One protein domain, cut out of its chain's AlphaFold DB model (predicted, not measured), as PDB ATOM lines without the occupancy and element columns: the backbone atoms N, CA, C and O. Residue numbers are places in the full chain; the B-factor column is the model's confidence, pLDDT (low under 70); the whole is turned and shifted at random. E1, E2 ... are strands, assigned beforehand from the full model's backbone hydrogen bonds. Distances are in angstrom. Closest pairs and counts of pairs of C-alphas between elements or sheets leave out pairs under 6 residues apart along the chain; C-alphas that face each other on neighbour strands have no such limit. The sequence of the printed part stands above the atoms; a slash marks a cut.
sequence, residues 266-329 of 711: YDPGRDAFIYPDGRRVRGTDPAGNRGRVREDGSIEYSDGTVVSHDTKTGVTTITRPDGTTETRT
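What this domain is: This is residues 266 to 329 of the 711 residues of an uncharacterized protein of Rhodospirillales bacterium (UniProt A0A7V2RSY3). With little regular structure, this is a three-strand antiparallel sheet, E3-E4-E5, and a small antiparallel hairpin, E1 and E2, joined by a long looping stretch, residues 283 to 305. The 64 printed residues hold five named strands, E1 to E5 along the chain, and no named helix: all strand, with only 21 residues in named elements. The whole is compact, radius of gyration of the C-alphas 11.1 A, spans 31 by 30 by 20 A.

How they stand to each other: Look at E3, residues 306 to 310, E4, 315 to 319, and E5, 325 to 329: a meander, each strand the antiparallel neighbour of the one before. N 308 and O 317 are 2.9 A apart, N 316 and O 328 2.8 A. In the hairpin of E1, residues 272 to 274, and E2, 280 to 282, N 273 and O 281 are 2.8 A apart.

Where its parts are: Find C-alpha 306 at (16.240, 5.055, 49.160); E3 runs 13.2 A, E4 12.8 A, and E5 12.6 A to C-alpha 329 at (31.306, 8.185, 45.668).

The domain as a whole: The printed part has no cut; the link E2 to E3, 23 residues, is long. No printed residue is under 70 in pLDDT.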
ATOM      1  N   TYR A 266      16.832  -4.961  37.173       97.38
ATOM      2  CA  TYR A 266      16.986  -6.015  38.173       97.38
ATOM      3  C   TYR A 266      17.522  -7.304  37.549       97.38
ATOM      4  O   TYR A 266      16.939  -7.811  36.590       97.38
ATOM      5  N   ASP A 267      18.576  -7.851  38.142       97.06
ATOM      6  CA  ASP A 267      19.153  -9.151  37.826       97.06
ATOM      7  C   ASP A 267      18.762 -10.173  38.916       97.06
ATOM      8  O   ASP A 267      19.332 -10.144  40.015       97.06
ATOM      9  N   PRO A 268      17.797 -11.075  38.642       94.88
ATOM     10  CA  PRO A 268      17.347 -12.071  39.611       94.88
ATOM     11  C   PRO A 268      18.419 -13.112  39.945       94.88
ATOM     12  O   PRO A 268      18.404 -13.639  41.051       94.88
ATOM     13  N   GLY A 269      19.355 -13.400  39.030       94.75
ATOM     14  CA  GLY A 269      20.372 -14.435  39.238       94.75
ATOM     15  C   GLY A 269      21.421 -14.047  40.276       94.75
ATOM     16  O   GLY A 269      22.177 -14.889  40.749       94.75
ATOM     17  N   ARG A 270      21.480 -12.764  40.630       92.38
ATOM     18  CA  ARG A 270      22.473 -12.221  41.552       92.38
ATOM     19  C   ARG A 270      21.861 -11.306  42.615       92.38
ATOM     20  O   ARG A 270      22.610 -10.544  43.221       92.38
ATOM     21  N   ASP A 271      20.533 -11.334  42.745       96.62
ATOM     22  CA  ASP A 271      19.722 -10.487  43.625       96.62
ATOM     23  C   ASP A 271      20.241  -9.040  43.713       96.62
ATOM     24  O   ASP A 271      20.672  -8.558  44.764       96.62
ATOM     25  N   ALA A 272      20.296  -8.358  42.564       97.25
ATOM     26  CA  ALA A 272      20.858  -7.013  42.479       97.25
ATOM     27  C   ALA A 272      20.193  -6.157  41.402       97.25
ATOM     28  O   ALA A 272      19.869  -6.626  40.314       97.25
ATOM     29  N   PHE A 273      20.082  -4.862  41.669       97.50
ATOM     30  CA  PHE A 273      19.819  -3.848  40.658       97.50
ATOM     31  C   PHE A 273      21.123  -3.419  39.994       97.50
ATOM     32  O   PHE A 273      22.087  -3.077  40.674       97.50
ATOM     33  N   ILE A 274      21.143  -3.430  38.665       96.44
ATOM     34  CA  ILE A 274      22.280  -3.042  37.837       96.44
ATOM     35  C   ILE A 274      21.966  -1.703  37.174       96.44
ATOM     36  O   ILE A 274      21.066  -1.605  36.337       96.44
ATOM     37  N   TYR A 275      22.708  -0.667  37.545       95.56
ATOM     38  CA  TYR A 275      22.649   0.636  36.897       95.56
ATOM     39  C   TYR A 275      23.294   0.585  35.501       95.56
ATOM     40  O   TYR A 275      24.117  -0.287  35.218       95.56
ATOM     41  N   PRO A 276      22.953   1.530  34.607       93.88
ATOM     42  CA  PRO A 276      23.469   1.591  33.232       93.88
ATOM     43  C   PRO A 276      24.992   1.622  33.101       93.88
ATOM     44  O   PRO A 276      25.533   1.263  32.057       93.88
ATOM     45  N   ASP A 277      25.679   2.097  34.132       89.38
ATOM     46  CA  ASP A 277      27.131   2.168  34.180       89.38
ATOM     47  C   ASP A 277      27.772   0.846  34.667       89.38
ATOM     48  O   ASP A 277      28.997   0.716  34.658       89.38
ATOM     49  N   GLY A 278      26.955  -0.155  35.008       92.56
ATOM     50  CA  GLY A 278      27.352  -1.472  35.500       92.56
ATOM     51  C   GLY A 278      27.365  -1.589  37.025       92.56
ATOM     52  O   GLY A 278      27.598  -2.687  37.539       92.56
ATOM     53  N   ARG A 279      27.107  -0.500  37.764       91.62
ATOM     54  CA  ARG A 279      27.043  -0.532  39.231       91.62
ATOM     55  C   ARG A 279      25.934  -1.435  39.713       91.62
ATOM     56  O   ARG A 279      24.859  -1.487  39.127       91.62
ATOM     57  N   ARG A 280      26.198  -2.114  40.822       94.44
ATOM     58  CA  ARG A 280      25.285  -3.093  41.401       94.44
ATOM     59  C   ARG A 280      24.908  -2.629  42.795       94.44
ATOM     60  O   ARG A 280      25.786  -2.310  43.591       94.44
ATOM     61  N   VAL A 281      23.615  -2.586  43.068       95.38
ATOM     62  CA  VAL A 281      23.056  -2.344  44.397       95.38
ATOM     63  C   VAL A 281      22.224  -3.567  44.760       95.38
ATOM     64  O   VAL A 281      21.635  -4.193  43.879       95.38
ATOM     65  N   ARG A 282      22.223  -3.954  46.036       95.50
ATOM     66  CA  ARG A 282      21.513  -5.145  46.515       95.50
ATOM     67  C   ARG A 282      20.039  -5.116  46.089       95.50
ATOM     68  O   ARG A 282      19.404  -4.070  46.113       95.50
ATOM     69  N   GLY A 283      19.500  -6.244  45.651       95.38
ATOM     70  CA  GLY A 283      18.130  -6.355  45.155       95.38
ATOM     71  C   GLY A 283      17.092  -6.345  46.272       95.38
ATOM     72  O   GLY A 283      15.991  -5.824  46.085       95.38
ATOM     73  N   THR A 284      17.479  -6.856  47.438       97.44
ATOM     74  CA  THR A 284      16.655  -6.989  48.639       97.44
ATOM     75  C   THR A 284      17.189  -6.171  49.812       97.44
ATOM     76  O   THR A 284      18.390  -5.910  49.920       97.44
ATOM     77  N   ASP A 285      16.290  -5.764  50.701       95.50
ATOM     78  CA  ASP A 285      16.635  -5.186  51.999       95.50
ATOM     79  C   ASP A 285      17.031  -6.273  53.026       95.50
ATOM     80  O   ASP A 285      17.019  -7.468  52.702       95.50
ATOM     81  N   PRO A 286      17.428  -5.914  54.265       94.00
ATOM     82  CA  PRO A 286      17.779  -6.900  55.290       94.00
ATOM     83  C   PRO A 286      16.649  -7.872  55.658       94.00
ATOM     84  O   PRO A 286      16.942  -8.970  56.125       94.00
ATOM     85  N   ALA A 287      15.384  -7.500  55.432       95.44
ATOM     86  CA  ALA A 287      14.229  -8.368  55.651       95.44
ATOM     87  C   ALA A 287      13.956  -9.310  54.461       95.44
ATOM     88  O   ALA A 287      13.053 -10.143  54.528       95.44
ATOM     89  N   GLY A 288      14.734  -9.201  53.379       96.94
ATOM     90  CA  GLY A 288      14.568  -9.994  52.164       96.94
ATOM     91  C   GLY A 288      13.500  -9.449  51.214       96.94
ATOM     92  O   GLY A 288      13.210 -10.084  50.199       96.94
ATOM     93  N   ASN A 289      12.923  -8.277  51.490       97.56
ATOM     94  CA  ASN A 289      11.948  -7.668  50.596       97.56
ATOM     95  C   ASN A 289      12.671  -6.973  49.443       97.56
ATOM     96  O   ASN A 289      13.648  -6.243  49.625       97.56
ATOM     97  N   ARG A 290      12.187  -7.199  48.224       97.75
ATOM     98  CA  ARG A 290      12.780  -6.632  47.012       97.75
ATOM     99  C   ARG A 290      12.536  -5.125  46.933       97.75
ATOM    100  O   ARG A 290      11.406  -4.673  47.107       97.75
ATOM    101  N   GLY A 291      13.574  -4.369  46.582       97.75
ATOM    102  CA  GLY A 291      13.461  -2.938  46.316       97.75
ATOM    103  C   GLY A 291      12.559  -2.630  45.112       97.75
ATOM    104  O   GLY A 291      12.420  -3.422  44.177       97.75
ATOM    105  N   ARG A 292      11.948  -1.450  45.109       98.00
ATOM    106  CA  ARG A 292      11.126  -0.911  44.027       98.00
ATOM    107  C   ARG A 292      11.877   0.223  43.337       98.00
ATOM    108  O   ARG A 292      12.217   1.220  43.958       98.00
ATOM    109  N   VAL A 293      12.092   0.099  42.030       97.94
ATOM    110  CA  VAL A 293      12.689   1.180  41.228       97.94
ATOM    111  C   VAL A 293      11.657   2.292  41.028       97.94
ATOM    112  O   VAL A 293      10.575   2.042  40.487       97.94
ATOM    113  N   ARG A 294      11.987   3.509  41.464       97.81
ATOM    114  CA  ARG A 294      11.190   4.727  41.282       97.81
ATOM    115  C   ARG A 294      11.349   5.297  39.874       97.81
ATOM    116  O   ARG A 294      12.131   4.815  39.050       97.81
ATOM    117  N   GLU A 295      10.561   6.325  39.566       95.50
ATOM    118  CA  GLU A 295      10.569   6.907  38.227       95.50
ATOM    119  C   GLU A 295      11.877   7.606  37.864       95.50
ATOM    120  O   GLU A 295      12.299   7.515  36.710       95.50
ATOM    121  N   ASP A 296      12.522   8.208  38.861       94.19
ATOM    122  CA  ASP A 296      13.823   8.880  38.793       94.19
ATOM    123  C   ASP A 296      15.023   7.912  38.711       94.19
ATOM    124  O   ASP A 296      16.172   8.345  38.616       94.19
ATOM    125  N   GLY A 297      14.769   6.600  38.741       95.62
ATOM    126  CA  GLY A 297      15.797   5.563  38.709       95.62
ATOM    127  C   GLY A 297      16.441   5.257  40.066       95.62
ATOM    128  O   GLY A 297      17.350   4.427  40.111       95.62
ATOM    129  N   SER A 298      15.983   5.866  41.163       97.50
ATOM    130  CA  SER A 298      16.348   5.435  42.517       97.50
ATOM    131  C   SER A 298      15.640   4.125  42.895       97.50
ATOM    132  O   SER A 298      14.653   3.730  42.273       97.50
ATOM    133  N   ILE A 299      16.164   3.414  43.889       98.06
ATOM    134  CA  ILE A 299      15.617   2.155  44.406       98.06
ATOM    135  C   ILE A 299      15.124   2.411  45.826       98.06
ATOM    136  O   ILE A 299      15.906   2.806  46.683       98.06
ATOM    137  N   GLU A 300      13.842   2.181  46.074       98.25
ATOM    138  CA  GLU A 300      13.211   2.291  47.389       98.25
ATOM    139  C   GLU A 300      12.987   0.904  47.990       98.25
ATOM    140  O   GLU A 300      12.394   0.036  47.352       98.25
ATOM    141  N   TYR A 301      13.449   0.690  49.212       98.31
ATOM    142  CA  TYR A 301      13.289  -0.557  49.957       98.31
ATOM    143  C   TYR A 301      12.099  -0.489  50.916       98.31
ATOM    144  O   TYR A 301      11.564   0.587  51.185       98.31
ATOM    145  N   SER A 302      11.657  -1.646  51.424       97.75
ATOM    146  CA  SER A 302      10.454  -1.712  52.268       97.75
ATOM    147  C   SER A 302      10.649  -1.095  53.653       97.75
ATOM    148  O   SER A 302       9.676  -0.679  54.278       97.75
ATOM    149  N   ASP A 303      11.900  -0.984  54.100       96.88
ATOM    150  CA  ASP A 303      12.280  -0.288  55.327       96.88
ATOM    151  C   ASP A 303      12.193   1.245  55.202       96.88
ATOM    152  O   ASP A 303      12.215   1.923  56.222       96.88
ATOM    153  N   GLY A 304      12.049   1.789  53.986       97.69
ATOM    154  CA  GLY A 304      12.061   3.224  53.686       97.69
ATOM    155  C   GLY A 304      13.414   3.750  53.195       97.69
ATOM    156  O   GLY A 304      13.534   4.938  52.893       97.69
ATOM    157  N   THR A 305      14.434   2.893  53.086       98.00
ATOM    158  CA  THR A 305      15.736   3.261  52.526       98.00
ATOM    159  C   THR A 305      15.598   3.565  51.033       98.00
ATOM    160  O   THR A 305      14.986   2.806  50.282       98.00
ATOM    161  N   VAL A 306      16.205   4.656  50.570       97.88
ATOM    162  CA  VAL A 306      16.240   5.055  49.160       97.88
ATOM    163  C   VAL A 306      17.683   5.117  48.688       97.88
ATOM    164  O   VAL A 306      18.487   5.874  49.221       97.88
ATOM    165  N   VAL A 307      18.014   4.351  47.652       97.56
ATOM    166  CA  VAL A 307      19.330   4.368  47.013       97.56
ATOM    167  C   VAL A 307      19.220   5.040  45.654       97.56
ATOM    168  O   VAL A 307      18.595   4.523  44.731       97.56
ATOM    169  N   SER A 308      19.849   6.201  45.518       96.75
ATOM    170  CA  SER A 308      20.028   6.884  44.240       96.75
ATOM    171  C   SER A 308      21.466   6.712  43.769       96.75
ATOM    172  O   SER A 308      22.390   6.701  44.579       96.75
ATOM    173  N   HIS A 309      21.673   6.573  42.463       95.06
ATOM    174  CA  HIS A 309      23.007   6.513  41.884       95.06
ATOM    175  C   HIS A 309      23.074   7.388  40.637       95.06
ATOM    176  O   HIS A 309      22.365   7.163  39.652       95.06
ATOM    177  N   ASP A 310      23.952   8.380  40.677       93.31
ATOM    178  CA  ASP A 310      24.249   9.216  39.532       93.31
ATOM    179  C   ASP A 310      25.303   8.537  38.657       93.31
ATOM    180  O   ASP A 310      26.505   8.617  38.894       93.31
ATOM    181  N   THR A 311      24.831   7.906  37.584       88.31
ATOM    182  CA  THR A 311      25.676   7.240  36.578       88.31
ATOM    183  C   THR A 311      26.708   8.147  35.894       88.31
ATOM    184  O   THR A 311      27.621   7.629  35.253       88.31
ATOM    185  N   LYS A 312      26.572   9.481  35.972       84.69
ATOM    186  CA  LYS A 312      27.550  10.417  35.395       84.69
ATOM    187  C   LYS A 312      28.735  10.635  36.328       84.69
ATOM    188  O   LYS A 312      29.872  10.633  35.870       84.69
ATOM    189  N   THR A 313      28.466  10.838  37.614       84.31
ATOM    190  CA  THR A 313      29.493  11.125  38.629       84.31
ATOM    191  C   THR A 313      29.987   9.866  39.346       84.31
ATOM    192  O   THR A 313      31.039   9.886  39.980       84.31
ATOM    193  N   GLY A 314      29.244   8.762  39.246       85.31
ATOM    194  CA  GLY A 314      29.466   7.541  40.012       85.31
ATOM    195  C   GLY A 314      29.002   7.645  41.471       85.31
ATOM    196  O   GLY A 314      29.215   6.722  42.254       85.31
ATOM    197  N   VAL A 315      28.373   8.748  41.876       89.38
ATOM    198  CA  VAL A 315      27.953   8.954  43.264       89.38
ATOM    199  C   VAL A 315      26.705   8.128  43.570       89.38
ATOM    200  O   VAL A 315      25.689   8.254  42.895       89.38
ATOM    201  N   THR A 316      26.763   7.299  44.610       94.19
ATOM    202  CA  THR A 316      25.608   6.615  45.199       94.19
ATOM    203  C   THR A 316      25.221   7.324  46.489       94.19
ATOM    204  O   THR A 316      26.034   7.415  47.401       94.19
ATOM    205  N   THR A 317      23.979   7.771  46.608       95.50
ATOM    206  CA  THR A 317      23.432   8.331  47.847       95.50
ATOM    207  C   THR A 317      22.422   7.356  48.427       95.50
ATOM    208  O   THR A 317      21.498   6.935  47.733       95.50
ATOM    209  N   ILE A 318      22.608   6.996  49.692       97.00
ATOM    210  CA  ILE A 318      21.721   6.125  50.459       97.00
ATOM    211  C   ILE A 318      21.028   6.995  51.504       97.00
ATOM    212  O   ILE A 318      21.672   7.455  52.442       97.00
ATOM    213  N   THR A 319      19.733   7.235  51.341       97.50
ATOM    214  CA  THR A 319      18.904   7.943  52.320       97.50
ATOM    215  C   THR A 319      18.171   6.915  53.162       97.50
ATOM    216  O   THR A 319      17.371   6.149  52.630       97.50
ATOM    217  N   ARG A 320      18.453   6.872  54.459       97.00
ATOM    218  CA  ARG A 320      17.769   5.994  55.410       97.00
ATOM    219  C   ARG A 320      16.390   6.558  55.794       97.00
ATOM    220  O   ARG A 320      16.122   7.737  55.555       97.00
ATOM    221  N   PRO A 321      15.518   5.746  56.420       96.94
ATOM    222  CA  PRO A 321      14.167   6.168  56.813       96.94
ATOM    223  C   PRO A 321      14.148   7.314  57.835       96.94
ATOM    224  O   PRO A 321      13.192   8.081  57.886       96.94
ATOM    225  N   ASP A 322      15.214   7.450  58.628       96.38
ATOM    226  CA  ASP A 322      15.428   8.547  59.580       96.38
ATOM    227  C   ASP A 322      15.863   9.866  58.907       96.38
ATOM    228  O   ASP A 322      16.088  10.869  59.581       96.38
ATOM    229  N   GLY A 323      15.987   9.873  57.577       95.69
ATOM    230  CA  GLY A 323      16.453  11.008  56.789       95.69
ATOM    231  C   GLY A 323      17.975  11.147  56.732       95.69
ATOM    232  O   GLY A 323      18.462  12.027  56.019       95.69
ATOM    233  N   THR A 324      18.743  10.296  57.423       95.19
ATOM    234  CA  THR A 324      20.207  10.326  57.334       95.19
ATOM    235  C   THR A 324      20.655   9.907  55.940       95.19
ATOM    236  O   THR A 324      20.171   8.928  55.367       95.19
ATOM    237  N   THR A 325      21.591  10.663  55.373       94.19
ATOM    238  CA  THR A 325      22.133  10.405  54.043       94.19
ATOM    239  C   THR A 325      23.580   9.949  54.146       94.19
ATOM    240  O   THR A 325      24.408  10.557  54.819       94.19
ATOM    241  N   GLU A 326      23.896   8.857  53.463       90.94
ATOM    242  CA  GLU A 326      25.257   8.376  53.277       90.94
ATOM    243  C   GLU A 326      25.594   8.455  51.791       90.94
ATOM    244  O   GLU A 326      25.024   7.743  50.960       90.94
ATOM    245  N   THR A 327      26.515   9.345  51.442       89.06
ATOM    246  CA  THR A 327      26.999   9.484  50.071       89.06
ATOM    247  C   THR A 327      28.268   8.662  49.903       89.06
ATOM    248  O   THR A 327      29.298   8.939  50.511       89.06
ATOM    249  N   ARG A 328      28.200   7.643  49.050       86.94
ATOM    250  CA  ARG A 328      29.333   6.830  48.621       86.94
ATOM    251  C   ARG A 328      29.684   7.197  47.194       86.94
ATOM    252  O   ARG A 328      28.960   6.861  46.258       86.94
ATOM    253  N   THR A 329      30.812   7.865  47.007       78.94
ATOM    254  CA  THR A 329      31.306   8.185  45.668       78.94
ATOM    255  C   THR A 329      31.914   6.945  45.042       78.94
ATOM    256  O   THR A 329      33.112   6.691  45.131       78.94
TER     257      THR A 329